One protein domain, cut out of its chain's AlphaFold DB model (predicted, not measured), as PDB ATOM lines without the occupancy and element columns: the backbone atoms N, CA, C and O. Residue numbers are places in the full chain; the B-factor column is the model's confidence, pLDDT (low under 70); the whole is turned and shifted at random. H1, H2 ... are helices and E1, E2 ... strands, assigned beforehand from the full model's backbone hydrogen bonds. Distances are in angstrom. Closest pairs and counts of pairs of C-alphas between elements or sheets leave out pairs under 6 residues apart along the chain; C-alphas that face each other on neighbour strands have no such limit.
ATOM      1  N   THR A  97     157.248 145.719 166.009       88.19
ATOM      2  CA  THR A  97     156.011 145.512 166.779       88.19
ATOM      3  C   THR A  97     154.785 145.409 165.869       88.19
ATOM      4  O   THR A  97     153.984 144.497 166.026       88.19
ATOM      5  N   ALA A  98     154.658 146.275 164.859       91.62
ATOM      6  CA  ALA A  98     153.528 146.253 163.926       91.62
ATOM      7  C   ALA A  98     153.463 144.968 163.074       91.62
ATOM      8  O   ALA A  98     152.374 144.454 162.806       91.62
ATOM      9  N   GLN A  99     154.620 144.433 162.674       92.12
ATOM     10  CA  GLN A  99     154.705 143.164 161.948       92.12
ATOM     11  C   GLN A  99     154.297 141.988 162.833       92.12
ATOM     12  O   GLN A  99     153.527 141.139 162.395       92.12
ATOM     13  N   VAL A 100     154.747 141.971 164.089       91.38
ATOM     14  CA  VAL A 100     154.365 140.934 165.056       91.38
ATOM     15  C   VAL A 100     152.867 140.964 165.334       91.38
ATOM     16  O   VAL A 100     152.222 139.923 165.284       91.38
ATOM     17  N   MET A 101     152.282 142.146 165.527       94.31
ATOM     18  CA  MET A 101     150.831 142.277 165.713       94.31
ATOM     19  C   MET A 101     150.052 141.767 164.495       94.31
ATOM     20  O   MET A 101     149.062 141.056 164.650       94.31
ATOM     21  N   SER A 102     150.528 142.058 163.282       94.69
ATOM     22  CA  SER A 102     149.894 141.552 162.057       94.69
ATOM     23  C   SER A 102     150.037 140.037 161.907       94.69
ATOM     24  O   SER A 102     149.099 139.383 161.454       94.69
ATOM     25  N   LEU A 103     151.172 139.462 162.319       95.19
ATOM     26  CA  LEU A 103     151.384 138.014 162.347       95.19
ATOM     27  C   LEU A 103     150.455 137.320 163.356       95.19
ATOM     28  O   LEU A 103     149.865 136.293 163.026       95.19
ATOM     29  N   LEU A 104     150.300 137.885 164.556       95.25
ATOM     30  CA  LEU A 104     149.404 137.370 165.597       95.25
ATOM     31  C   LEU A 104     147.945 137.375 165.121       95.25
ATOM     32  O   LEU A 104     147.284 136.338 165.155       95.25
ATOM     33  N   GLN A 105     147.478 138.501 164.574       94.50
ATOM     34  CA  GLN A 105     146.124 138.638 164.021       94.50
ATOM     35  C   GLN A 105     145.876 137.695 162.839       94.50
ATOM     36  O   GLN A 105     144.792 137.117 162.704       94.50
ATOM     37  N   TYR A 106     146.880 137.524 161.974       95.00
ATOM     38  CA  TYR A 106     146.839 136.552 160.890       95.00
ATOM     39  C   TYR A 106     146.685 135.126 161.429       95.00
ATOM     40  O   TYR A 106     145.772 134.415 161.003       95.00
ATOM     41  N   GLY A 107     147.536 134.734 162.384       94.56
ATOM     42  CA  GLY A 107     147.520 133.419 163.016       94.56
ATOM     43  C   GLY A 107     146.179 133.115 163.670       94.56
ATOM     44  O   GLY A 107     145.568 132.084 163.391       94.56
ATOM     45  N   GLU A 108     145.667 134.060 164.455       93.06
ATOM     46  CA  GLU A 108     144.357 133.953 165.088       93.06
ATOM     47  C   GLU A 108     143.233 133.788 164.058       93.06
ATOM     48  O   GLU A 108     142.412 132.874 164.156       93.06
ATOM     49  N   SER A 109     143.221 134.628 163.021       92.62
ATOM     50  CA  SER A 109     142.209 134.569 161.967       92.62
ATOM     51  C   SER A 109     142.256 133.249 161.193       92.62
ATOM     52  O   SER A 109     141.213 132.694 160.845       92.62
ATOM     53  N   ALA A 110     143.453 132.738 160.904       93.00
ATOM     54  CA  ALA A 110     143.643 131.482 160.192       93.00
ATOM     55  C   ALA A 110     143.217 130.270 161.036       93.00
ATOM     56  O   ALA A 110     142.499 129.409 160.526       93.00
ATOM     57  N   ILE A 111     143.553 130.248 162.330       92.00
ATOM     58  CA  ILE A 111     143.089 129.225 163.280       92.00
ATOM     59  C   ILE A 111     141.566 129.256 163.398       92.00
ATOM     60  O   ILE A 111     140.918 128.218 163.291       92.00
ATOM     61  N   ARG A 112     140.968 130.444 163.525       90.00
ATOM     62  CA  ARG A 112     139.510 130.614 163.599       90.00
ATOM     63  C   ARG A 112     138.812 130.077 162.346       90.00
ATOM     64  O   ARG A 112     137.836 129.340 162.456       90.00
ATOM     65  N   ARG A 113     139.333 130.385 161.150       89.69
ATOM     66  CA  ARG A 113     138.815 129.836 159.879       89.69
ATOM     67  C   ARG A 113     138.948 128.313 159.816       89.69
ATOM     68  O   ARG A 113     138.005 127.642 159.406       89.69
ATOM     69  N   ALA A 114     140.090 127.771 160.235       87.69
ATOM     70  CA  ALA A 114     140.320 126.330 160.263       87.69
ATOM     71  C   ALA A 114     139.405 125.617 161.276       87.69
ATOM     72  O   ALA A 114     138.928 124.522 160.990       87.69
ATOM     73  N   ALA A 115     139.095 126.243 162.414       87.00
ATOM     74  CA  ALA A 115     138.220 125.677 163.438       87.00
ATOM     75  C   ALA A 115     136.770 125.562 162.950       87.00
ATOM     76  O   ALA A 115     136.108 124.564 163.209       87.00
ATOM     77  N   VAL A 116     136.287 126.536 162.171       84.25
ATOM     78  CA  VAL A 116     134.963 126.446 161.526       84.25
ATOM     79  C   VAL A 116     134.905 125.281 160.528       84.25
ATOM     80  O   VAL A 116     133.864 124.646 160.382       84.25
ATOM     81  N   ALA A 117     136.019 124.981 159.856       79.62
ATOM     82  CA  ALA A 117     136.101 123.901 158.878       79.62
ATOM     83  C   ALA A 117     136.377 122.512 159.497       79.62
ATOM     84  O   ALA A 117     136.084 121.500 158.859       79.62
ATOM     85  N   GLY A 118     136.949 122.443 160.705       75.94
ATOM     86  CA  GLY A 118     137.522 121.221 161.278       75.94
ATOM     87  C   GLY A 118     137.096 120.934 162.721       75.94
ATOM     88  O   GLY A 118     137.234 121.762 163.618       75.94
ATOM     89  N   SER A 119     136.653 119.698 162.976       71.00
ATOM     90  CA  SER A 119     136.110 119.275 164.277       71.00
ATOM     91  C   SER A 119     137.154 119.028 165.372       71.00
ATOM     92  O   SER A 119     136.798 118.939 166.546       71.00
ATOM     93  N   THR A 120     138.432 118.859 165.031       83.75
ATOM     94  CA  THR A 120     139.513 118.658 166.009       83.75
ATOM     95  C   THR A 120     139.940 119.980 166.625       83.75
ATOM     96  O   THR A 120     139.923 120.110 167.843       83.75
ATOM     97  N   LEU A 121     140.221 120.978 165.789       85.75
ATOM     98  CA  LEU A 121     140.638 122.304 166.233       85.75
ATOM     99  C   LEU A 121     139.533 123.019 167.022       85.75
ATOM    100  O   LEU A 121     139.815 123.633 168.043       85.75
ATOM    101  N   ALA A 122     138.267 122.861 166.622       84.75
ATOM    102  CA  ALA A 122     137.122 123.400 167.363       84.75
ATOM    103  C   ALA A 122     136.926 122.783 168.761       84.75
ATOM    104  O   ALA A 122     136.223 123.358 169.589       84.75
ATOM    105  N   ARG A 123     137.497 121.600 169.017       86.94
ATOM    106  CA  ARG A 123     137.410 120.903 170.310       86.94
ATOM    107  C   ARG A 123     138.642 121.098 171.184       86.94
ATOM    108  O   ARG A 123     138.620 120.606 172.306       86.94
ATOM    109  N   ALA A 124     139.686 121.762 170.689       90.00
ATOM    110  CA  ALA A 124     140.886 122.008 171.471       90.00
ATOM    111  C   ALA A 124     140.544 122.871 172.694       90.00
ATOM    112  O   ALA A 124     139.983 123.959 172.560       90.00
ATOM    113  N   GLN A 125     140.874 122.369 173.879       89.81
ATOM    114  CA  GLN A 125     140.697 123.058 175.159       89.81
ATOM    115  C   GLN A 125     142.041 123.412 175.793       89.81
ATOM    116  O   GLN A 125     142.114 124.323 176.614       89.81
ATOM    117  N   THR A 126     143.109 122.715 175.399       93.69
ATOM    118  CA  THR A 126     144.455 122.950 175.919       93.69
ATOM    119  C   THR A 126     145.393 123.527 174.864       93.69
ATOM    120  O   THR A 126     145.176 123.387 173.659       93.69
ATOM    121  N   ALA A 127     146.466 124.172 175.325       94.31
ATOM    122  CA  ALA A 127     147.522 124.693 174.458       94.31
ATOM    123  C   ALA A 127     148.113 123.587 173.565       94.31
ATOM    124  O   ALA A 127     148.201 123.753 172.353       94.31
ATOM    125  N   ALA A 128     148.440 122.435 174.156       93.94
ATOM    126  CA  ALA A 128     148.995 121.294 173.434       93.94
ATOM    127  C   ALA A 128     148.005 120.714 172.407       93.94
ATOM    128  O   ALA A 128     148.400 120.375 171.294       93.94
ATOM    129  N   GLU A 129     146.712 120.640 172.739       94.31
ATOM    130  CA  GLU A 129     145.678 120.217 171.784       94.31
ATOM    131  C   GLU A 129     145.541 121.191 170.613       94.31
ATOM    132  O   GLU A 129     145.402 120.747 169.474       94.31
ATOM    133  N   LEU A 130     145.603 122.503 170.875       94.56
ATOM    134  CA  LEU A 130     145.572 123.513 169.820       94.56
ATOM    135  C   LEU A 130     146.765 123.340 168.879       94.56
ATOM    136  O   LEU A 130     146.589 123.369 167.665       94.56
ATOM    137  N   VAL A 131     147.964 123.135 169.428       94.69
ATOM    138  CA  VAL A 131     149.187 122.975 168.632       94.69
ATOM    139  C   VAL A 131     149.134 121.686 167.810       94.69
ATOM    140  O   VAL A 131     149.438 121.709 166.618       94.69
ATOM    141  N   ALA A 132     148.660 120.584 168.396       93.31
ATOM    142  CA  ALA A 132     148.502 119.309 167.700       93.31
ATOM    143  C   ALA A 132     147.412 119.341 166.611       93.31
ATOM    144  O   ALA A 132     147.534 118.664 165.592       93.31
ATOM    145  N   ALA A 133     146.344 120.119 166.814       93.19
ATOM    146  CA  ALA A 133     145.260 120.300 165.846       93.19
ATOM    147  C   ALA A 133     145.486 121.478 164.880       93.19
ATOM    148  O   ALA A 133     144.634 121.743 164.026       93.19
ATOM    149  N   SER A 134     146.598 122.196 165.031       93.31
ATOM    150  CA  SER A 134     146.920 123.405 164.280       93.31
ATOM    151  C   SER A 134     147.003 123.125 162.777       93.31
ATOM    152  O   SER A 134     147.537 122.089 162.361       93.31
ATOM    153  N   PRO A 135     146.488 124.031 161.925       92.62
ATOM    154  CA  PRO A 135     146.566 123.855 160.487       92.62
ATOM    155  C   PRO A 135     148.021 123.885 160.011       92.62
ATOM    156  O   PRO A 135     148.833 124.710 160.439       92.62
ATOM    157  N   LEU A 136     148.326 122.999 159.065       94.12
ATOM    158  CA  LEU A 136     149.596 123.001 158.353       94.12
ATOM    159  C   LEU A 136     149.493 123.924 157.143       94.12
ATOM    160  O   LEU A 136     148.558 123.808 156.348       94.12
ATOM    161  N   ILE A 137     150.465 124.816 156.987       93.75
ATOM    162  CA  ILE A 137     150.532 125.752 155.867       93.75
ATOM    163  C   ILE A 137     151.769 125.480 155.018       93.75
ATOM    164  O   ILE A 137     152.864 125.295 155.546       93.75
ATOM    165  N   ALA A 138     151.605 125.452 153.695       94.81
ATOM    166  CA  ALA A 138     152.739 125.357 152.779       94.81
ATOM    167  C   ALA A 138     153.624 126.609 152.902       94.81
ATOM    168  O   ALA A 138     153.104 127.723 152.965       94.81
ATOM    169  N   VAL A 139     154.948 126.456 152.899       91.19
ATOM    170  CA  VAL A 139     155.900 127.567 153.091       91.19
ATOM    171  C   VAL A 139     155.724 128.653 152.020       91.19
ATOM    172  O   VAL A 139     155.777 129.850 152.315       91.19
ATOM    173  N   GLU A 140     155.433 128.263 150.779       91.19
ATOM    174  CA  GLU A 140     155.164 129.187 149.676       91.19
ATOM    175  C   GLU A 140     153.822 129.911 149.849       91.19
ATOM    176  O   GLU A 140     153.676 131.069 149.452       91.19
ATOM    177  N   ALA A 141     152.821 129.244 150.432       92.75
ATOM    178  CA  ALA A 141     151.542 129.869 150.760       92.75
ATOM    179  C   ALA A 141     151.713 130.871 151.903       92.75
ATOM    180  O   ALA A 141     151.331 132.026 151.741       92.75
ATOM    181  N   LEU A 142     152.399 130.477 152.979       92.50
ATOM    182  CA  LEU A 142     152.735 131.348 154.103       92.50
ATOM    183  C   LEU A 142     153.454 132.612 153.622       92.50
ATOM    184  O   LEU A 142     153.046 133.722 153.945       92.50
ATOM    185  N   THR A 143     154.483 132.458 152.786       91.06
ATOM    186  CA  THR A 143     155.252 133.593 152.255       91.06
ATOM    187  C   THR A 143     154.363 134.569 151.482       91.06
ATOM    188  O   THR A 143     154.481 135.780 151.661       91.06
ATOM    189  N   ARG A 144     153.451 134.063 150.643       92.31
ATOM    190  CA  ARG A 144     152.506 134.907 149.896       92.31
ATOM    191  C   ARG A 144     151.496 135.582 150.817       92.31
ATOM    192  O   ARG A 144     151.261 136.777 150.682       92.31
ATOM    193  N   GLU A 145     150.929 134.844 151.764       93.94
ATOM    194  CA  GLU A 145     149.925 135.369 152.690       93.94
ATOM    195  C   GLU A 145     150.500 136.471 153.586       93.94
ATOM    196  O   GLU A 145     149.902 137.540 153.686       93.94
ATOM    197  N   LEU A 146     151.703 136.276 154.138       92.19
ATOM    198  CA  LEU A 146     152.400 137.282 154.949       92.19
ATOM    199  C   LEU A 146     152.767 138.547 154.155       92.19
ATOM    200  O   LEU A 146     152.791 139.652 154.706       92.19
ATOM    201  N   GLN A 147     153.014 138.408 152.848       91.75
ATOM    202  CA  GLN A 147     153.262 139.541 151.955       91.75
ATOM    203  C   GLN A 147     152.004 140.352 151.639       91.75
ATOM    204  O   GLN A 147     152.113 141.541 151.341       91.75
ATOM    205  N   CYS A 148     150.832 139.724 151.711       92.25
ATOM    206  CA  CYS A 148     149.539 140.350 151.454       92.25
ATOM    207  C   CYS A 148     148.895 140.967 152.707       92.25
ATOM    208  O   CYS A 148     147.791 141.506 152.610       92.25
ATOM    209  N   LEU A 149     149.548 140.899 153.871       92.12
ATOM    210  CA  LEU A 149     149.049 141.520 155.097       92.12
ATOM    211  C   LEU A 149     149.095 143.057 155.023       92.12
ATOM    212  O   LEU A 149     149.970 143.612 154.353       92.12
ATOM    213  N   PRO A 150     148.205 143.764 155.756       89.25
ATOM    214  CA  PRO A 150     148.208 145.227 155.816       89.25
ATOM    215  C   PRO A 150     149.562 145.806 156.240       89.25
ATOM    216  O   PRO A 150     150.032 146.781 155.656       89.25
ATOM    217  N   VAL A 151     150.212 145.173 157.223       92.62
ATOM    218  CA  VAL A 151     151.634 145.371 157.508       92.62
ATOM    219  C   VAL A 151     152.373 144.146 156.999       92.62
ATOM    220  O   VAL A 151     152.202 143.043 157.517       92.62
ATOM    221  N   ARG A 152     153.202 144.348 155.975       90.38
ATOM    222  CA  ARG A 152     153.966 143.274 155.347       90.38
ATOM    223  C   ARG A 152     154.907 142.620 156.358       90.38
ATOM    224  O   ARG A 152     155.821 143.269 156.872       90.38
ATOM    225  N   VAL A 153     154.734 141.320 156.566       87.44
ATOM    226  CA  VAL A 153     155.645 140.509 157.377       87.44
ATOM    227  C   VAL A 153     156.601 139.784 156.438       87.44
ATOM    228  O   VAL A 153     156.183 139.121 155.490       87.44
ATOM    229  N   VAL A 154     157.898 139.947 156.678       83.88
ATOM    230  CA  VAL A 154     158.947 139.234 155.948       83.88
ATOM    231  C   VAL A 154     159.778 138.501 156.983       83.88
ATOM    232  O   VAL A 154     160.436 139.128 157.801       83.88
ATOM    233  N   LEU A 155     159.704 137.173 156.966       78.25
ATOM    234  CA  LEU A 155     160.527 136.324 157.817       78.25
ATOM    235  C   LEU A 155     161.855 136.120 157.088       78.25
ATOM    236  O   LEU A 155     161.910 135.361 156.130       78.25
ATOM    237  N   THR A 156     162.909 136.835 157.461       74.62
ATOM    238  CA  THR A 156     164.223 136.694 156.817       74.62
ATOM    239  C   THR A 156     165.318 136.522 157.855       74.62
ATOM    240  O   THR A 156     165.464 137.416 158.677       74.62
ATOM    241  N   PRO A 157     166.137 135.458 157.772       72.62
ATOM    242  CA  PRO A 157     165.997 134.275 156.908       72.62
ATOM    243  C   PRO A 157     164.840 133.334 157.307       72.62
ATOM    244  O   PRO A 157     164.749 132.884 158.444       72.62
ATOM    245  N   VAL A 158     163.997 132.951 156.331       79.31
ATOM    246  CA  VAL A 158     162.913 131.958 156.523       79.31
ATOM    247  C   VAL A 158     163.461 130.618 157.028       79.31
ATOM    248  O   VAL A 158     162.807 129.961 157.828       79.31
ATOM    249  N   ALA A 159     164.645 130.207 156.565       79.00
ATOM    250  CA  ALA A 159     165.224 128.904 156.892       79.00
ATOM    251  C   ALA A 159     165.414 128.707 158.403       79.00
ATOM    252  O   ALA A 159     164.974 127.694 158.928       79.00
ATOM    253  N   GLU A 160     165.960 129.701 159.107       80.06
ATOM    254  CA  GLU A 160     166.196 129.623 160.557       80.06
ATOM    255  C   GLU A 160     164.873 129.546 161.338       80.06
ATOM    256  O   GLU A 160     164.731 128.767 162.280       80.06
ATOM    257  N   VAL A 161     163.855 130.293 160.894       82.25
ATOM    258  CA  VAL A 161     162.500 130.226 161.465       82.25
ATOM    259  C   VAL A 161     161.868 128.850 161.234       82.25
ATOM    260  O   VAL A 161     161.192 128.319 162.115       82.25
ATOM    261  N   LEU A 162     162.081 128.250 160.060       85.56
ATOM    262  CA  LEU A 162     161.576 126.914 159.760       85.56
ATOM    263  C   LEU A 162     162.310 125.830 160.547       85.56
ATOM    264  O   LEU A 162     161.653 124.910 161.015       85.56
ATOM    265  N   GLU A 163     163.627 125.929 160.714       84.62
ATOM    266  CA  GLU A 163     164.411 125.002 161.540       84.62
ATOM    267  C   GLU A 163     163.928 125.016 162.994       84.62
ATOM    268  O   GLU A 163     163.682 123.954 163.563       84.62
ATOM    269  N   LEU A 164     163.662 126.204 163.551       82.31
ATOM    270  CA  LEU A 164     163.011 126.348 164.856       82.31
ATOM    271  C   LEU A 164     161.657 125.638 164.917       82.31
ATOM    272  O   LEU A 164     161.354 124.946 165.888       82.31
ATOM    273  N   ALA A 165     160.827 125.827 163.892       89.38
ATOM    274  CA  ALA A 165     159.513 125.199 163.850       89.38
ATOM    275  C   ALA A 165     159.636 123.669 163.799       89.38
ATOM    276  O   ALA A 165     158.876 122.974 164.463       89.38
ATOM    277  N   ARG A 166     160.644 123.136 163.093       87.75
ATOM    278  CA  ARG A 166     160.921 121.690 163.085       87.75
ATOM    279  C   ARG A 166     161.403 121.172 164.426       87.75
ATOM    280  O   ARG A 166     160.970 120.102 164.833       87.75
ATOM    281  N   PHE A 167     162.229 121.935 165.133       85.88
ATOM    282  CA  PHE A 167     162.608 121.583 166.496       85.88
ATOM    283  C   PHE A 167     161.375 121.455 167.411       85.88
ATOM    284  O   PHE A 167     161.283 120.507 168.192       85.88
ATOM    285  N   LEU A 168     160.406 122.370 167.291       89.62
ATOM    286  CA  LEU A 168     159.146 122.295 168.040       89.62
ATOM    287  C   LEU A 168     158.279 121.103 167.611       89.62
ATOM    288  O   LEU A 168     157.728 120.414 168.471       89.62
ATOM    289  N   ASP A 169     158.191 120.824 166.305       90.38
ATOM    290  CA  ASP A 169     157.508 119.636 165.785       90.38
ATOM    291  C   ASP A 169     158.085 118.353 166.402       90.38
ATOM    292  O   ASP A 169     157.329 117.529 166.919       90.38
ATOM    293  N   ASP A 170     159.412 118.206 166.424       86.38
ATOM    294  CA  ASP A 170     160.095 117.043 167.000       86.38
ATOM    295  C   ASP A 170     159.866 116.938 168.514       86.38
ATOM    296  O   ASP A 170     159.550 115.857 169.024       86.38
ATOM    297  N   ALA A 171     159.957 118.062 169.236       85.12
ATOM    298  CA  ALA A 171     159.712 118.120 170.678       85.12
ATOM    299  C   ALA A 171     158.290 117.664 171.053       85.12
ATOM    300  O   ALA A 171     158.073 117.124 172.139       85.12
ATOM    301  N   GLN A 172     157.333 117.850 170.145       87.12
ATOM    302  CA  GLN A 172     155.927 117.494 170.325       87.12
ATOM    303  C   GLN A 172     155.501 116.253 169.532       87.12
ATOM    304  O   GLN A 172     154.325 115.887 169.542       87.12
ATOM    305  N   GLN A 173     156.448 115.577 168.875       89.69
ATOM    306  CA  GLN A 173     156.216 114.391 168.043       89.69
ATOM    307  C   GLN A 173     155.184 114.621 166.922       89.69
ATOM    308  O   GLN A 173     154.446 113.708 166.530       89.69
ATOM    309  N   LEU A 174     155.128 115.843 166.389       89.56
ATOM    310  CA  LEU A 174     154.248 116.214 165.290       89.56
ATOM    311  C   LEU A 174     154.844 115.769 163.956       89.56
ATOM    312  O   LEU A 174     156.034 115.900 163.688       89.56
ATOM    313  N   ARG A 175     153.992 115.231 163.079       86.31
ATOM    314  CA  ARG A 175     154.393 114.812 161.730       86.31
ATOM    315  C   ARG A 175     154.046 115.892 160.720       86.31
ATOM    316  O   ARG A 175     152.985 115.847 160.098       86.31
ATOM    317  N   THR A 176     154.949 116.843 160.538       87.38
ATOM    318  CA  THR A 176     154.819 117.895 159.529       87.38
ATOM    319  C   THR A 176     155.517 117.477 158.227       87.38
ATOM    320  O   THR A 176     156.713 117.182 158.224       87.38
ATOM    321  N   PRO A 177     154.813 117.418 157.081       88.44
ATOM    322  CA  PRO A 177     155.427 117.018 155.823       88.44
ATOM    323  C   PRO A 177     156.428 118.072 155.331       88.44
ATOM    324  O   PRO A 177     156.400 119.242 155.735       88.44
ATOM    325  N   PHE A 178     157.319 117.660 154.426       85.00
ATOM    326  CA  PHE A 178     158.236 118.579 153.756       85.00
ATOM    327  C   PHE A 178     157.459 119.687 153.037       85.00
ATOM    328  O   PHE A 178     156.439 119.431 152.399       85.00
ATOM    329  N   GLY A 179     157.942 120.923 153.158       86.62
ATOM    330  CA  GLY A 179     157.308 122.093 152.546       86.62
ATOM    331  C   GLY A 179     156.079 122.633 153.284       86.62
ATOM    332  O   GLY A 179     155.558 123.662 152.869       86.62
ATOM    333  N   ALA A 180     155.632 122.015 154.384       92.88
ATOM    334  CA  ALA A 180     154.553 122.543 155.222       92.88
ATOM    335  C   ALA A 180     154.998 122.756 156.666       92.88
ATOM    336  O   ALA A 180     155.805 121.989 157.177       92.88
ATOM    337  N   VAL A 181     154.453 123.761 157.339       93.50
ATOM    338  CA  VAL A 181     154.810 124.109 158.716       93.50
ATOM    339  C   VAL A 181     153.560 124.268 159.574       93.50
ATOM    340  O   VAL A 181     152.503 124.656 159.074       93.50
ATOM    341  N   ASN A 182     153.674 123.947 160.861       95.75
ATOM    342  CA  ASN A 182     152.620 124.188 161.834       95.75
ATOM    343  C   ASN A 182     152.425 125.699 162.043       95.75
ATOM    344  O   ASN A 182     153.369 126.428 162.359       95.75
ATOM    345  N   LEU A 183     151.193 126.181 161.863       94.88
ATOM    346  CA  LEU A 183     150.890 127.607 161.962       94.88
ATOM    347  C   LEU A 183     151.178 128.186 163.356       94.88
ATOM    348  O   LEU A 183     151.733 129.279 163.451       94.88
ATOM    349  N   VAL A 184     150.828 127.470 164.430       95.81
ATOM    350  CA  VAL A 184     151.071 127.925 165.808       95.81
ATOM    351  C   VAL A 184     152.564 128.102 166.064       95.81
ATOM    352  O   VAL A 184     152.952 129.113 166.642       95.81
ATOM    353  N   HIS A 185     153.411 127.193 165.572       95.19
ATOM    354  CA  HIS A 185     154.865 127.327 165.704       95.19
ATOM    355  C   HIS A 185     155.389 128.574 165.001       95.19
ATOM    356  O   HIS A 185     156.121 129.345 165.610       95.19
ATOM    357  N   ILE A 186     154.970 128.836 163.759       94.25
ATOM    358  CA  ILE A 186     155.373 130.055 163.038       94.25
ATOM    359  C   ILE A 186     154.960 131.317 163.790       94.25
ATOM    360  O   ILE A 186     155.742 132.262 163.885       94.25
ATOM    361  N   VAL A 187     153.739 131.342 164.319       94.88
ATOM    362  CA  VAL A 187     153.228 132.492 165.068       94.88
ATOM    363  C   VAL A 187     154.006 132.665 166.373       94.88
ATOM    364  O   VAL A 187     154.416 133.782 166.679       94.88
ATOM    365  N   ALA A 188     154.267 131.583 167.110       94.62
ATOM    366  CA  ALA A 188     155.035 131.621 168.351       94.62
ATOM    367  C   ALA A 188     156.480 132.079 168.113       94.62
ATOM    368  O   ALA A 188     156.967 132.977 168.800       94.62
ATOM    369  N   ILE A 189     157.151 131.516 167.108       91.56
ATOM    370  CA  ILE A 189     158.523 131.888 166.752       91.56
ATOM    371  C   ILE A 189     158.567 133.338 166.283       91.56
ATOM    372  O   ILE A 189     159.328 134.129 166.830       91.56
ATOM    373  N   GLY A 190     157.719 133.729 165.331       90.56
ATOM    374  CA  GLY A 190     157.688 135.101 164.835       90.56
ATOM    375  C   GLY A 190     157.339 136.124 165.918       90.56
ATOM    376  O   GLY A 190     157.906 137.212 165.933       90.56
ATOM    377  N   ALA A 191     156.481 135.776 166.880       91.56
ATOM    378  CA  ALA A 191     156.209 136.631 168.031       91.56
ATOM    379  C   ALA A 191     157.445 136.836 168.920       91.56
ATOM    380  O   ALA A 191     157.639 137.935 169.437       91.56
ATOM    381  N   SER A 192     158.309 135.823 169.049       88.69
ATOM    382  CA  SER A 192     159.561 135.931 169.813       88.69
ATOM    383  C   SER A 192     160.609 136.831 169.149       88.69
ATOM    384  O   SER A 192     161.493 137.341 169.828       88.69
ATOM    385  N   LEU A 193     160.471 137.104 167.844       86.06
ATOM    386  CA  LEU A 193     161.332 138.030 167.093       86.06
ATOM    387  C   LEU A 193     161.004 139.509 167.358       86.06
ATOM    388  O   LEU A 193     161.586 140.396 166.733       86.06
ATOM    389  N   SER A 194     160.047 139.796 168.246       83.06
ATOM    390  CA  SER A 194     159.685 141.161 168.618       83.06
ATOM    391  C   SER A 194     160.726 141.773 169.562       83.06
ATOM    392  O   SER A 194     160.967 141.207 170.627       83.06
ATOM    393  N   PRO A 195     161.275 142.969 169.276       76.81
ATOM    394  CA  PRO A 195     162.224 143.622 170.168       76.81
ATOM    395  C   PRO A 195     161.527 144.020 171.472       76.81
ATOM    396  O   PRO A 195     160.636 144.878 171.486       76.81
ATOM    397  N   ALA A 196     161.892 143.386 172.578       75.06
ATOM    398  CA  ALA A 196     161.334 143.657 173.896       75.06
ATOM    399  C   ALA A 196     162.465 143.826 174.918       75.06
ATOM    400  O   ALA A 196     163.448 143.092 174.850       75.06
ATOM    401  N   PRO A 197     162.339 144.780 175.859       66.38
ATOM    402  CA  PRO A 197     163.362 145.006 176.870       66.38
ATOM    403  C   PRO A 197     163.448 143.865 177.886       66.38
ATOM    404  O   PRO A 197     164.519 143.630 178.430       66.38
ATOM    405  N   ASP A 198     162.331 143.174 178.133       73.00
ATOM    406  CA  ASP A 198     162.241 142.048 179.056       73.00
ATOM    407  C   ASP A 198     161.121 141.058 178.653       73.00
ATOM    408  O   ASP A 198     160.296 141.332 177.771       73.00
ATOM    409  N   MET A 199     161.075 139.903 179.337       80.50
ATOM    410  CA  MET A 199     160.105 138.815 179.088       80.50
ATOM    411  C   MET A 199     158.678 139.291 179.299       80.50
ATOM    412  O   MET A 199     157.783 138.964 178.529       80.50
ATOM    413  N   LYS A 200     158.448 140.067 180.359       83.88
ATOM    414  CA  LYS A 200     157.105 140.497 180.749       83.88
ATOM    415  C   LYS A 200     156.524 141.410 179.680       83.88
ATOM    416  O   LYS A 200     155.370 141.246 179.295       83.88
ATOM    417  N   THR A 201     157.343 142.307 179.142       82.62
ATOM    418  CA  THR A 201     156.982 143.190 178.036       82.62
ATOM    419  C   THR A 201     156.649 142.394 176.778       82.62
ATOM    420  O   THR A 201     155.669 142.704 176.100       82.62
ATOM    421  N   LEU A 202     157.422 141.347 176.476       87.00
ATOM    422  CA  LEU A 202     157.147 140.463 175.345       87.00
ATOM    423  C   LEU A 202     155.821 139.698 175.521       87.00
ATOM    424  O   LEU A 202     154.983 139.704 174.619       87.00
ATOM    425  N   LEU A 203     155.598 139.100 176.695       90.56
ATOM    426  CA  LEU A 203     154.379 138.355 177.028       90.56
ATOM    427  C   LEU A 203     153.130 139.245 176.960       90.56
ATOM    428  O   LEU A 203     152.140 138.874 176.332       90.56
ATOM    429  N   LEU A 204     153.189 140.447 177.544       91.25
ATOM    430  CA  LEU A 204     152.092 141.422 177.494       91.25
ATOM    431  C   LEU A 204     151.801 141.889 176.068       91.25
ATOM    432  O   LEU A 204     150.642 142.069 175.702       91.25
ATOM    433  N   ARG A 205     152.837 142.056 175.241       90.88
ATOM    434  CA  ARG A 205     152.666 142.426 173.834       90.88
ATOM    435  C   ARG A 205     151.946 141.338 173.044       90.88
ATOM    436  O   ARG A 205     151.047 141.659 172.275       90.88
ATOM    437  N   VAL A 206     152.311 140.071 173.243       93.50
ATOM    438  CA  VAL A 206     151.603 138.948 172.609       93.50
ATOM    439  C   VAL A 206     150.156 138.887 173.076       93.50
ATOM    440  O   VAL A 206     149.260 138.768 172.244       93.50
ATOM    441  N   ALA A 207     149.918 139.035 174.381       92.44
ATOM    442  CA  ALA A 207     148.571 139.065 174.937       92.44
ATOM    443  C   ALA A 207     147.723 140.203 174.343       92.44
ATOM    444  O   ALA A 207     146.539 140.016 174.090       92.44
ATOM    445  N   ALA A 208     148.331 141.363 174.065       91.56
ATOM    446  CA  ALA A 208     147.651 142.513 173.465       91.56
ATOM    447  C   ALA A 208     147.331 142.334 171.980       91.56
ATOM    448  O   ALA A 208     146.486 143.050 171.445       91.56
ATOM    449  N   GLY A 209     148.006 141.403 171.305       89.12
ATOM    450  CA  GLY A 209     147.784 141.100 169.894       89.12
ATOM    451  C   GLY A 209     146.750 140.023 169.619       89.12
ATOM    452  O   GLY A 209     146.517 139.743 168.445       89.12
ATOM    453  N   LEU A 210     146.161 139.422 170.657       90.25
ATOM    454  CA  LEU A 210     145.293 138.258 170.536       90.25
ATOM    455  C   LEU A 210     143.980 138.451 171.291       90.25
ATOM    456  O   LEU A 210     143.972 138.740 172.488       90.25
ATOM    457  N   GLU A 211     142.865 138.207 170.607       84.94
ATOM    458  CA  GLU A 211     141.546 138.197 171.250       84.94
ATOM    459  C   GLU A 211     141.319 136.858 171.974       84.94
ATOM    460  O   GLU A 211     140.729 136.815 173.052       84.94
ATOM    461  N   HIS A 212     141.826 135.757 171.408       79.19
ATOM    462  CA  HIS A 212     141.631 134.405 171.929       79.19
ATOM    463  C   HIS A 212     142.763 133.938 172.866       79.19
ATOM    464  O   HIS A 212     143.892 133.685 172.428       79.19
ATOM    465  N   HIS A 213     142.442 133.698 174.147       87.38
ATOM    466  CA  HIS A 213     143.428 133.285 175.159       87.38
ATOM    467  C   HIS A 213     144.141 131.969 174.823       87.38
ATOM    468  O   HIS A 213     145.291 131.791 175.207       87.38
ATOM    469  N   LEU A 214     143.500 131.050 174.085       91.56
ATOM    470  CA  LEU A 214     144.082 129.723 173.843       91.56
ATOM    471  C   LEU A 214     145.292 129.785 172.908       91.56
ATOM    472  O   LEU A 214     146.242 129.032 173.096       91.56
ATOM    473  N   LEU A 215     145.297 130.710 171.938       93.69
ATOM    474  CA  LEU A 215     146.470 130.928 171.092       93.69
ATOM    475  C   LEU A 215     147.593 131.595 171.892       93.69
ATOM    476  O   LEU A 215     148.748 131.211 171.756       93.69
ATOM    477  N   CYS A 216     147.257 132.535 172.779       94.94
ATOM    478  CA  CYS A 216     148.230 133.139 173.690       94.94
ATOM    479  C   CYS A 216     148.858 132.075 174.613       94.94
ATOM    480  O   CYS A 216     150.081 131.972 174.710       94.94
ATOM    481  N   ALA A 217     148.028 131.207 175.195       95.06
ATOM    482  CA  ALA A 217     148.467 130.074 176.002       95.06
ATOM    483  C   ALA A 217     149.349 129.102 175.209       95.06
ATOM    484  O   ALA A 217     150.349 128.622 175.744       95.06
ATOM    485  N   ALA A 218     149.009 128.823 173.948       96.31
ATOM    486  CA  ALA A 218     149.820 127.992 173.066       96.31
ATOM    487  C   ALA A 218     151.184 128.624 172.773       96.31
ATOM    488  O   ALA A 218     152.194 127.954 172.926       96.31
ATOM    489  N   ILE A 219     151.248 129.923 172.471       96.06
ATOM    490  CA  ILE A 219     152.527 130.621 172.264       96.06
ATOM    491  C   ILE A 219     153.411 130.524 173.513       96.06
ATOM    492  O   ILE A 219     154.591 130.199 173.406       96.06
ATOM    493  N   PHE A 220     152.851 130.740 174.708       94.88
ATOM    494  CA  PHE A 220     153.621 130.623 175.952       94.88
ATOM    495  C   PHE A 220     154.047 129.175 176.228       94.88
ATOM    496  O   PHE A 220     155.142 128.941 176.741       94.88
ATOM    497  N   HIS A 221     153.216 128.198 175.854       95.62
ATOM    498  CA  HIS A 221     153.578 126.786 175.911       95.62
ATOM    499  C   HIS A 221     154.775 126.479 175.004       95.62
ATOM    500  O   HIS A 221     155.752 125.911 175.488       95.62
ATOM    501  N   GLU A 222     154.747 126.919 173.743       94.31
ATOM    502  CA  GLU A 222     155.859 126.743 172.801       94.31
ATOM    503  C   GLU A 222     157.143 127.394 173.320       94.31
ATOM    504  O   GLU A 222     158.207 126.778 173.325       94.31
ATOM    505  N   TRP A 223     157.057 128.616 173.848       93.06
ATOM    506  CA  TRP A 223     158.225 129.292 174.414       93.06
ATOM    507  C   TRP A 223     158.802 128.559 175.620       93.06
ATOM    508  O   TRP A 223     160.012 128.591 175.812       93.06
ATOM    509  N   SER A 224     157.988 127.832 176.391       90.81
ATOM    510  CA  SER A 224     158.487 127.011 177.501       90.81
ATOM    511  C   SER A 224     159.343 125.814 177.065       90.81
ATOM    512  O   SER A 224     160.051 125.230 177.891       90.81
ATOM    513  N   LEU A 225     159.262 125.421 175.787       87.44
ATOM    514  CA  LEU A 225     160.093 124.373 175.193       87.44
ATOM    515  C   LEU A 225     161.440 124.924 174.709       87.44
ATOM    516  O   LEU A 225     162.434 124.199 174.706       87.44
ATOM    517  N   ILE A 226     161.474 126.206 174.342       82.38
ATOM    518  CA  ILE A 226     162.659 126.891 173.812       82.38
ATOM    519  C   ILE A 226     163.462 127.530 174.953       82.38
ATOM    520  O   ILE A 226     164.664 127.295 175.099       82.38
ATOM    521  N   ASP A 227     162.794 128.312 175.801       80.12
ATOM    522  CA  ASP A 227     163.398 129.036 176.911       80.12
ATOM    523  C   ASP A 227     163.391 128.181 178.181       80.12
ATOM    524  O   ASP A 227     162.451 128.189 178.979       80.12
ATOM    525  N   LYS A 228     164.482 127.433 178.380       77.38
ATOM    526  CA  LYS A 228     164.669 126.590 179.569       77.38
ATOM    527  C   LYS A 228     164.644 127.391 180.872       77.38
ATOM    528  O   LYS A 228     164.162 126.857 181.870       77.38
ATOM    529  N   ILE A 229     165.118 128.638 180.849       74.00
ATOM    530  CA  ILE A 229     165.243 129.512 182.024       74.00
ATOM    531  C   ILE A 229     163.853 129.841 182.555       74.00
ATOM    532  O   ILE A 229     163.553 129.617 183.723       74.00
ATOM    533  N   ASN A 230     162.974 130.295 181.662       77.19
ATOM    534  CA  ASN A 230     161.615 130.692 182.014       77.19
ATOM    535  C   ASN A 230     160.595 129.555 181.874       77.19
ATOM    536  O   ASN A 230     159.394 129.789 182.008       77.19
ATOM    537  N   SER A 231     161.042 128.324 181.609       84.62
ATOM    538  CA  SER A 231     160.160 127.229 181.193       84.62
ATOM    539  C   SER A 231     159.031 126.934 182.183       84.62
ATOM    540  O   SER A 231     157.878 126.798 181.778       84.62
ATOM    541  N   GLU A 232     159.319 126.878 183.483       85.12
ATOM    542  CA  GLU A 232     158.308 126.631 184.519       85.12
ATOM    543  C   GLU A 232     157.290 127.777 184.622       85.12
ATOM    544  O   GLU A 232     156.079 127.537 184.633       85.12
ATOM    545  N   GLY A 233     157.765 129.025 184.615       85.62
ATOM    546  CA  GLY A 233     156.901 130.204 184.638       85.62
ATOM    547  C   GLY A 233     155.998 130.285 183.406       85.62
ATOM    548  O   GLY A 233     154.796 130.502 183.532       85.62
ATOM    549  N   LEU A 234     156.548 130.021 182.219       90.56
ATOM    550  CA  LEU A 234     155.809 130.011 180.956       90.56
ATOM    551  C   LEU A 234     154.755 128.895 180.902       90.56
ATOM    552  O   LEU A 234     153.629 129.142 180.466       90.56
ATOM    553  N   ARG A 235     155.064 127.688 181.402       91.56
ATOM    554  CA  ARG A 235     154.069 126.604 181.532       91.56
ATOM    555  C   ARG A 235     152.951 126.982 182.491       91.56
ATOM    556  O   ARG A 235     151.788 126.752 182.171       91.56
ATOM    557  N   THR A 236     153.296 127.583 183.625       90.69
ATOM    558  CA  THR A 236     152.317 128.018 184.629       90.69
ATOM    559  C   THR A 236     151.383 129.084 184.056       90.69
ATOM    560  O   THR A 236     150.167 128.952 184.168       90.69
ATOM    561  N   LEU A 237     151.926 130.092 183.360       91.19
ATOM    562  CA  LEU A 237     151.121 131.096 182.657       91.19
ATOM    563  C   LEU A 237     150.227 130.477 181.586       91.19
ATOM    564  O   LEU A 237     149.044 130.798 181.511       91.19
ATOM    565  N   SER A 238     150.780 129.582 180.766       94.12
ATOM    566  CA  SER A 238     150.025 128.884 179.728       94.12
ATOM    567  C   SER A 238     148.848 128.102 180.318       94.12
ATOM    568  O   SER A 238     147.735 128.190 179.806       94.12
ATOM    569  N   GLN A 239     149.061 127.358 181.408       93.25
ATOM    570  CA  GLN A 239     148.006 126.594 182.080       93.25
ATOM    571  C   GLN A 239     146.955 127.503 182.722       93.25
ATOM    572  O   GLN A 239     145.762 127.243 182.588       93.25
ATOM    573  N   ALA A 240     147.380 128.584 183.376       89.69
ATOM    574  CA  ALA A 240     146.463 129.544 183.978       89.69
ATOM    575  C   ALA A 240     145.579 130.231 182.924       89.69
ATOM    576  O   ALA A 240     144.380 130.385 183.137       89.69
ATOM    577  N   LEU A 241     146.134 130.569 181.754       90.88
ATOM    578  CA  LEU A 241     145.369 131.134 180.639       90.88
ATOM    579  C   LEU A 241     144.346 130.162 180.048       90.88
ATOM    580  O   LEU A 241     143.276 130.599 179.643       90.88
ATOM    581  N   GLN A 242     144.642 128.860 180.019       91.38
ATOM    582  CA  GLN A 242     143.681 127.838 179.572       91.38
ATOM    583  C   GLN A 242     142.469 127.726 180.508       91.38
ATOM    584  O   GLN A 242     141.397 127.305 180.085       91.38
ATOM    585  N   GLN A 243     142.641 128.078 181.784       87.38
ATOM    586  CA  GLN A 243     141.588 128.028 182.801       87.38
ATOM    587  C   GLN A 243     140.854 129.367 182.967       87.38
ATOM    588  O   GLN A 243     139.838 129.429 183.662       87.38
ATOM    589  N   ALA A 244     141.363 130.440 182.360       83.38
ATOM    590  CA  ALA A 244     140.788 131.770 182.468       83.38
ATOM    591  C   ALA A 244     139.484 131.896 181.654       83.38
ATOM    592  O   ALA A 244     139.328 131.254 180.611       83.38
ATOM    593  N   PRO A 245     138.532 132.736 182.097       75.44
ATOM    594  CA  PRO A 245     137.331 133.012 181.318       75.44
ATOM    595  C   PRO A 245     137.679 133.627 179.951       75.44
ATOM    596  O   PRO A 245     138.623 134.397 179.802       75.44
ATOM    597  N   CYS A 246     136.909 133.261 178.924       68.56
ATOM    598  CA  CYS A 246     137.089 133.725 177.545       68.56
ATOM    599  C   CYS A 246     136.286 135.018 177.310       68.56
ATOM    600  O   CYS A 246     135.277 135.008 176.609       68.56
ATOM    601  N   ASP A 247     136.676 136.114 177.962       71.12
ATOM    602  CA  ASP A 247     135.957 137.402 177.944       71.12
ATOM    603  C   ASP A 247     136.631 138.488 177.082       71.12
ATOM    604  O   ASP A 247     136.188 139.636 177.060       71.12
ATOM    605  N   GLY A 248     137.683 138.126 176.341       68.44
ATOM    606  CA  GLY A 248     138.449 139.053 175.505       68.44
ATOM    607  C   GLY A 248     139.433 139.932 176.285       68.44
ATOM    608  O   GLY A 248     140.042 140.818 175.691       68.44
ATOM    609  N   GLN A 249     139.633 139.685 177.585       79.75
ATOM    610  CA  GLN A 249     140.584 140.418 178.429       79.75
ATOM    611  C   GLN A 249     141.913 139.666 178.604       79.75
ATOM    612  O   GLN A 249     142.486 139.614 179.692       79.75
ATOM    613  N   THR A 250     142.441 139.080 177.521       83.75
ATOM    614  CA  THR A 250     143.685 138.286 177.549       83.75
ATOM    615  C   THR A 250     144.845 139.060 178.189       83.75
ATOM    616  O   THR A 250     145.583 138.505 179.002       83.75
ATOM    617  N   VAL A 251     144.983 140.356 177.886       87.25
ATOM    618  CA  VAL A 251     146.022 141.227 178.468       87.25
ATOM    619  C   VAL A 251     145.886 141.359 179.976       87.25
ATOM    620  O   VAL A 251     146.886 141.233 180.679       87.25
ATOM    621  N   ASP A 252     144.676 141.596 180.477       84.56
ATOM    622  CA  ASP A 252     144.435 141.853 181.898       84.56
ATOM    623  C   ASP A 252     144.656 140.585 182.729       84.56
ATOM    624  O   ASP A 252     145.246 140.633 183.815       84.56
ATOM    625  N   VAL A 253     144.271 139.428 182.178       82.88
ATOM    626  CA  VAL A 253     144.568 138.116 182.762       82.88
ATOM    627  C   VAL A 253     146.080 137.894 182.822       82.88
ATOM    628  O   VAL A 253     146.609 137.584 183.891       82.88
ATOM    629  N   VAL A 254     146.802 138.106 181.716       85.38
ATOM    630  CA  VAL A 254     148.268 137.953 181.690       85.38
ATOM    631  C   VAL A 254     148.947 138.931 182.647       85.38
ATOM    632  O   VAL A 254     149.829 138.520 183.394       85.38
ATOM    633  N   ALA A 255     148.528 140.196 182.690       86.81
ATOM    634  CA  ALA A 255     149.080 141.196 183.600       86.81
ATOM    635  C   ALA A 255     148.897 140.793 185.071       86.81
ATOM    636  O   ALA A 255     149.837 140.886 185.863       86.81
ATOM    637  N   SER A 256     147.716 140.279 185.419       83.81
ATOM    638  CA  SER A 256     147.408 139.798 186.770       83.81
ATOM    639  C   SER A 256     148.255 138.584 187.157       83.81
ATOM    640  O   SER A 256     148.785 138.526 188.266       83.81
ATOM    641  N   LEU A 257     148.435 137.632 186.236       82.31
ATOM    642  CA  LEU A 257     149.278 136.455 186.454       82.31
ATOM    643  C   LEU A 257     150.768 136.817 186.534       82.31
ATOM    644  O   LEU A 257     151.513 136.257 187.336       82.31
ATOM    645  N   LEU A 258     151.219 137.791 185.744       84.56
ATOM    646  CA  LEU A 258     152.600 138.264 185.774       84.56
ATOM    647  C   LEU A 258     152.952 138.986 187.075       84.56
ATOM    648  O   LEU A 258     154.104 138.907 187.511       84.56
ATOM    649  N   ALA A 259     151.981 139.659 187.699       81.25
ATOM    650  CA  ALA A 259     152.156 140.320 188.989       81.25
ATOM    651  C   ALA A 259     152.435 139.329 190.132       81.25
ATOM    652  O   ALA A 259     153.112 139.685 191.093       81.25
ATOM    653  N   THR A 260     151.943 138.091 190.023       72.38
ATOM    654  CA  THR A 260     152.138 137.033 191.028       72.38
ATOM    655  C   THR A 260     153.249 136.047 190.663       72.38
ATOM    656  O   THR A 260     153.719 135.309 191.525       72.38
ATOM    657  N   SER A 261     153.694 136.040 189.405       67.69
ATOM    658  CA  SER A 261     154.737 135.134 188.921       67.69
ATOM    659  C   SER A 261     156.160 135.584 189.284       67.69
ATOM    660  O   SER A 261     156.499 136.769 189.218       67.69
ATOM    661  N   SER A 262     157.032 134.609 189.551       63.75
ATOM    662  CA  SER A 262     158.483 134.794 189.681       63.75
ATOM    663  C   SER A 262     159.210 134.804 188.332       63.75
ATOM    664  O   SER A 262     160.402 134.514 188.293       63.75
ATOM    665  N   ILE A 263     158.510 135.087 187.223       63.78
ATOM    666  CA  ILE A 263     159.136 135.132 185.898       63.78
ATOM    667  C   ILE A 263     160.213 136.202 185.930       63.78
ATOM    668  O   ILE A 263     159.925 137.396 186.102       63.78
ATOM    669  N   GLU A 264     161.454 135.746 185.791       56.06
ATOM    670  CA  GLU A 264     162.583 136.633 185.623       56.06
ATOM    671  C   GLU A 264     162.325 137.452 184.358       56.06
ATOM    672  O   GLU A 264     161.917 136.932 183.314       56.06
ATOM    673  N   GLY A 265     162.503 138.771 184.444       46.41
ATOM    674  CA  GLY A 265     162.555 139.561 183.220       46.41
ATOM    675  C   GLY A 265     163.645 138.961 182.334       46.41
ATOM    676  O   GLY A 265     164.710 138.627 182.856       46.41
ATOM    677  N   LEU A 266     163.389 138.777 181.030       37.09
ATOM    678  CA  LEU A 266     164.465 138.536 180.062       37.09
ATOM    679  C   LEU A 266     165.555 139.582 180.363       37.09
ATOM    680  O   LEU A 266     165.350 140.759 180.111       37.09
ATOM    681  N   GLY A 267     166.646 139.162 181.005       35.25
ATOM    682  CA  GLY A 267     167.644 140.088 181.526       35.25
ATOM    683  C   GLY A 267     167.141 141.037 182.625       35.25
ATOM    684  O   GLY A 267     166.817 142.191 182.377       35.25
ATOM    685  N   SER A 268     167.355 140.675 183.891       27.98
ATOM    686  CA  SER A 268     167.632 141.667 184.953       27.98
ATOM    687  C   SER A 268     168.942 142.468 184.723       27.98
ATOM    688  O   SER A 268     169.481 143.078 185.641       27.98
ATOM    689  N   GLY A 269     169.453 142.467 183.488       34.69
ATOM    690  CA  GLY A 269     170.514 143.288 182.917       34.69
ATOM    691  C   GLY A 269     170.095 143.639 181.483       34.69
ATOM    692  O   GLY A 269     169.324 142.898 180.876       34.69
TER     693      GLY A 269
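AT A GLANCE: This is residues 97 to 269 of the 356 residues of an uncharacterized protein of Trypanosoma theileri (UniProt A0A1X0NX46). A rounded helical body is built round two helices, H5 and H7, that cross near its middle. On one half the long H1 runs side by side with H5, H4 crosses H5, and the small sheet of E1 and E2 with H3 makes the end; on the other half H7 and H8 form a hairpin, H6 and H9 lie side by side, and H2 crosses H7. The printed part has 173 residues, with nine named helices and two named strands in the order H1, H2, E1, H3, H4, E2, H5, H6, H7, H8, H9; the sheet, in the order E1, E2, is antiparallel, and the class is mostly helix. The whole is compact, with a radius of gyration of the C-alphas of 15.0 A and spans of 41 by 36 by 33 A.

HOW THE PARTS SIT: H1, residues 97 to 117, touches H5, residues 183 to 192, with its residues 100 to 107 alone, at a shallow tilt of 16 degrees, opposite ways; the closest C-alphas, of Val 100 and Ala 191, are 5.5 A apart. H2, residues 127 to 132, touches H7, residues 213 to 226, about perpendicular at 79 degrees, with the C-alphas of Ala 127 and Ala 218 closest at 4.3 A. E1, residues 136 to 138, and E2, residues 180 to 182, are antiparallel neighbours at 144 degrees; N 137 and O 181 are 2.9 A apart and N 181 and O 137 are 2.8 A apart, both within hydrogen-bond range. H3, residues 139 to 147, touches no helix but is close to H1, not clearly touching, with the C-alphas of Leu 103 and Leu 146 closest at 7.5 A. H4, residues 158 to 171, touches H5 at a steep tilt of 64 degrees, opposite ways, with the C-alphas of Ala 165 and His 185 closest at 5.4 A. H5 touches H7 about perpendicular, only just, at 70.2 degrees; the C-alphas of Ala 188 and Ile 219 are the closest, at 4.8 A. H7 is the hub, touching five helices, namely H2, H4, H5, H6, residues 199 to 208, and H8, residues 231 to 243. H6 and H7 are a helical hairpin at 29 degrees, with the C-alphas of Ala 207 and Cys 216 closest at 6.1 A. H7 and H8 are a second one at 16 degrees, with the C-alphas of Ser 224 and Ser 231 closest at 4.1 A. H9, residues 250 to 260, touches H6 at a shallow tilt of 25 degrees, opposite ways, with the C-alphas of Ala 207 and Val 251 closest at 4.9 A. Of ten pairs of touching helices four are at a shallow tilt, part aligned and part crossed packing. Every O i to N i+4 pair is within hydrogen-bond range in H1, H2, H3, H4, H5, H6 and H8, against 9 of 10 in H7 and 6 of 7 in H9.

IN THESE COORDINATES: H1 begins with C-alpha 97 at (156.011, 145.512, 166.779) and is 30.4 A long from first to last C-alpha. H4 measures 20.1 A, H7 20.3 A, H8 18.7 A and H9 16.0 A. H7 begins with C-alpha 213 at (143.428, 133.285, 175.159). H9 ends with C-alpha 260 at (152.138, 137.033, 191.028).

THE WHOLE: The C-alphas farthest apart, of Ala 117 and Gly 269, are 46.2 A apart. The printed part has no cut and no long link. The mean pLDDT of the printed part is 85.8, and residues 197, 246, 248 and 261 to 269 are under 70.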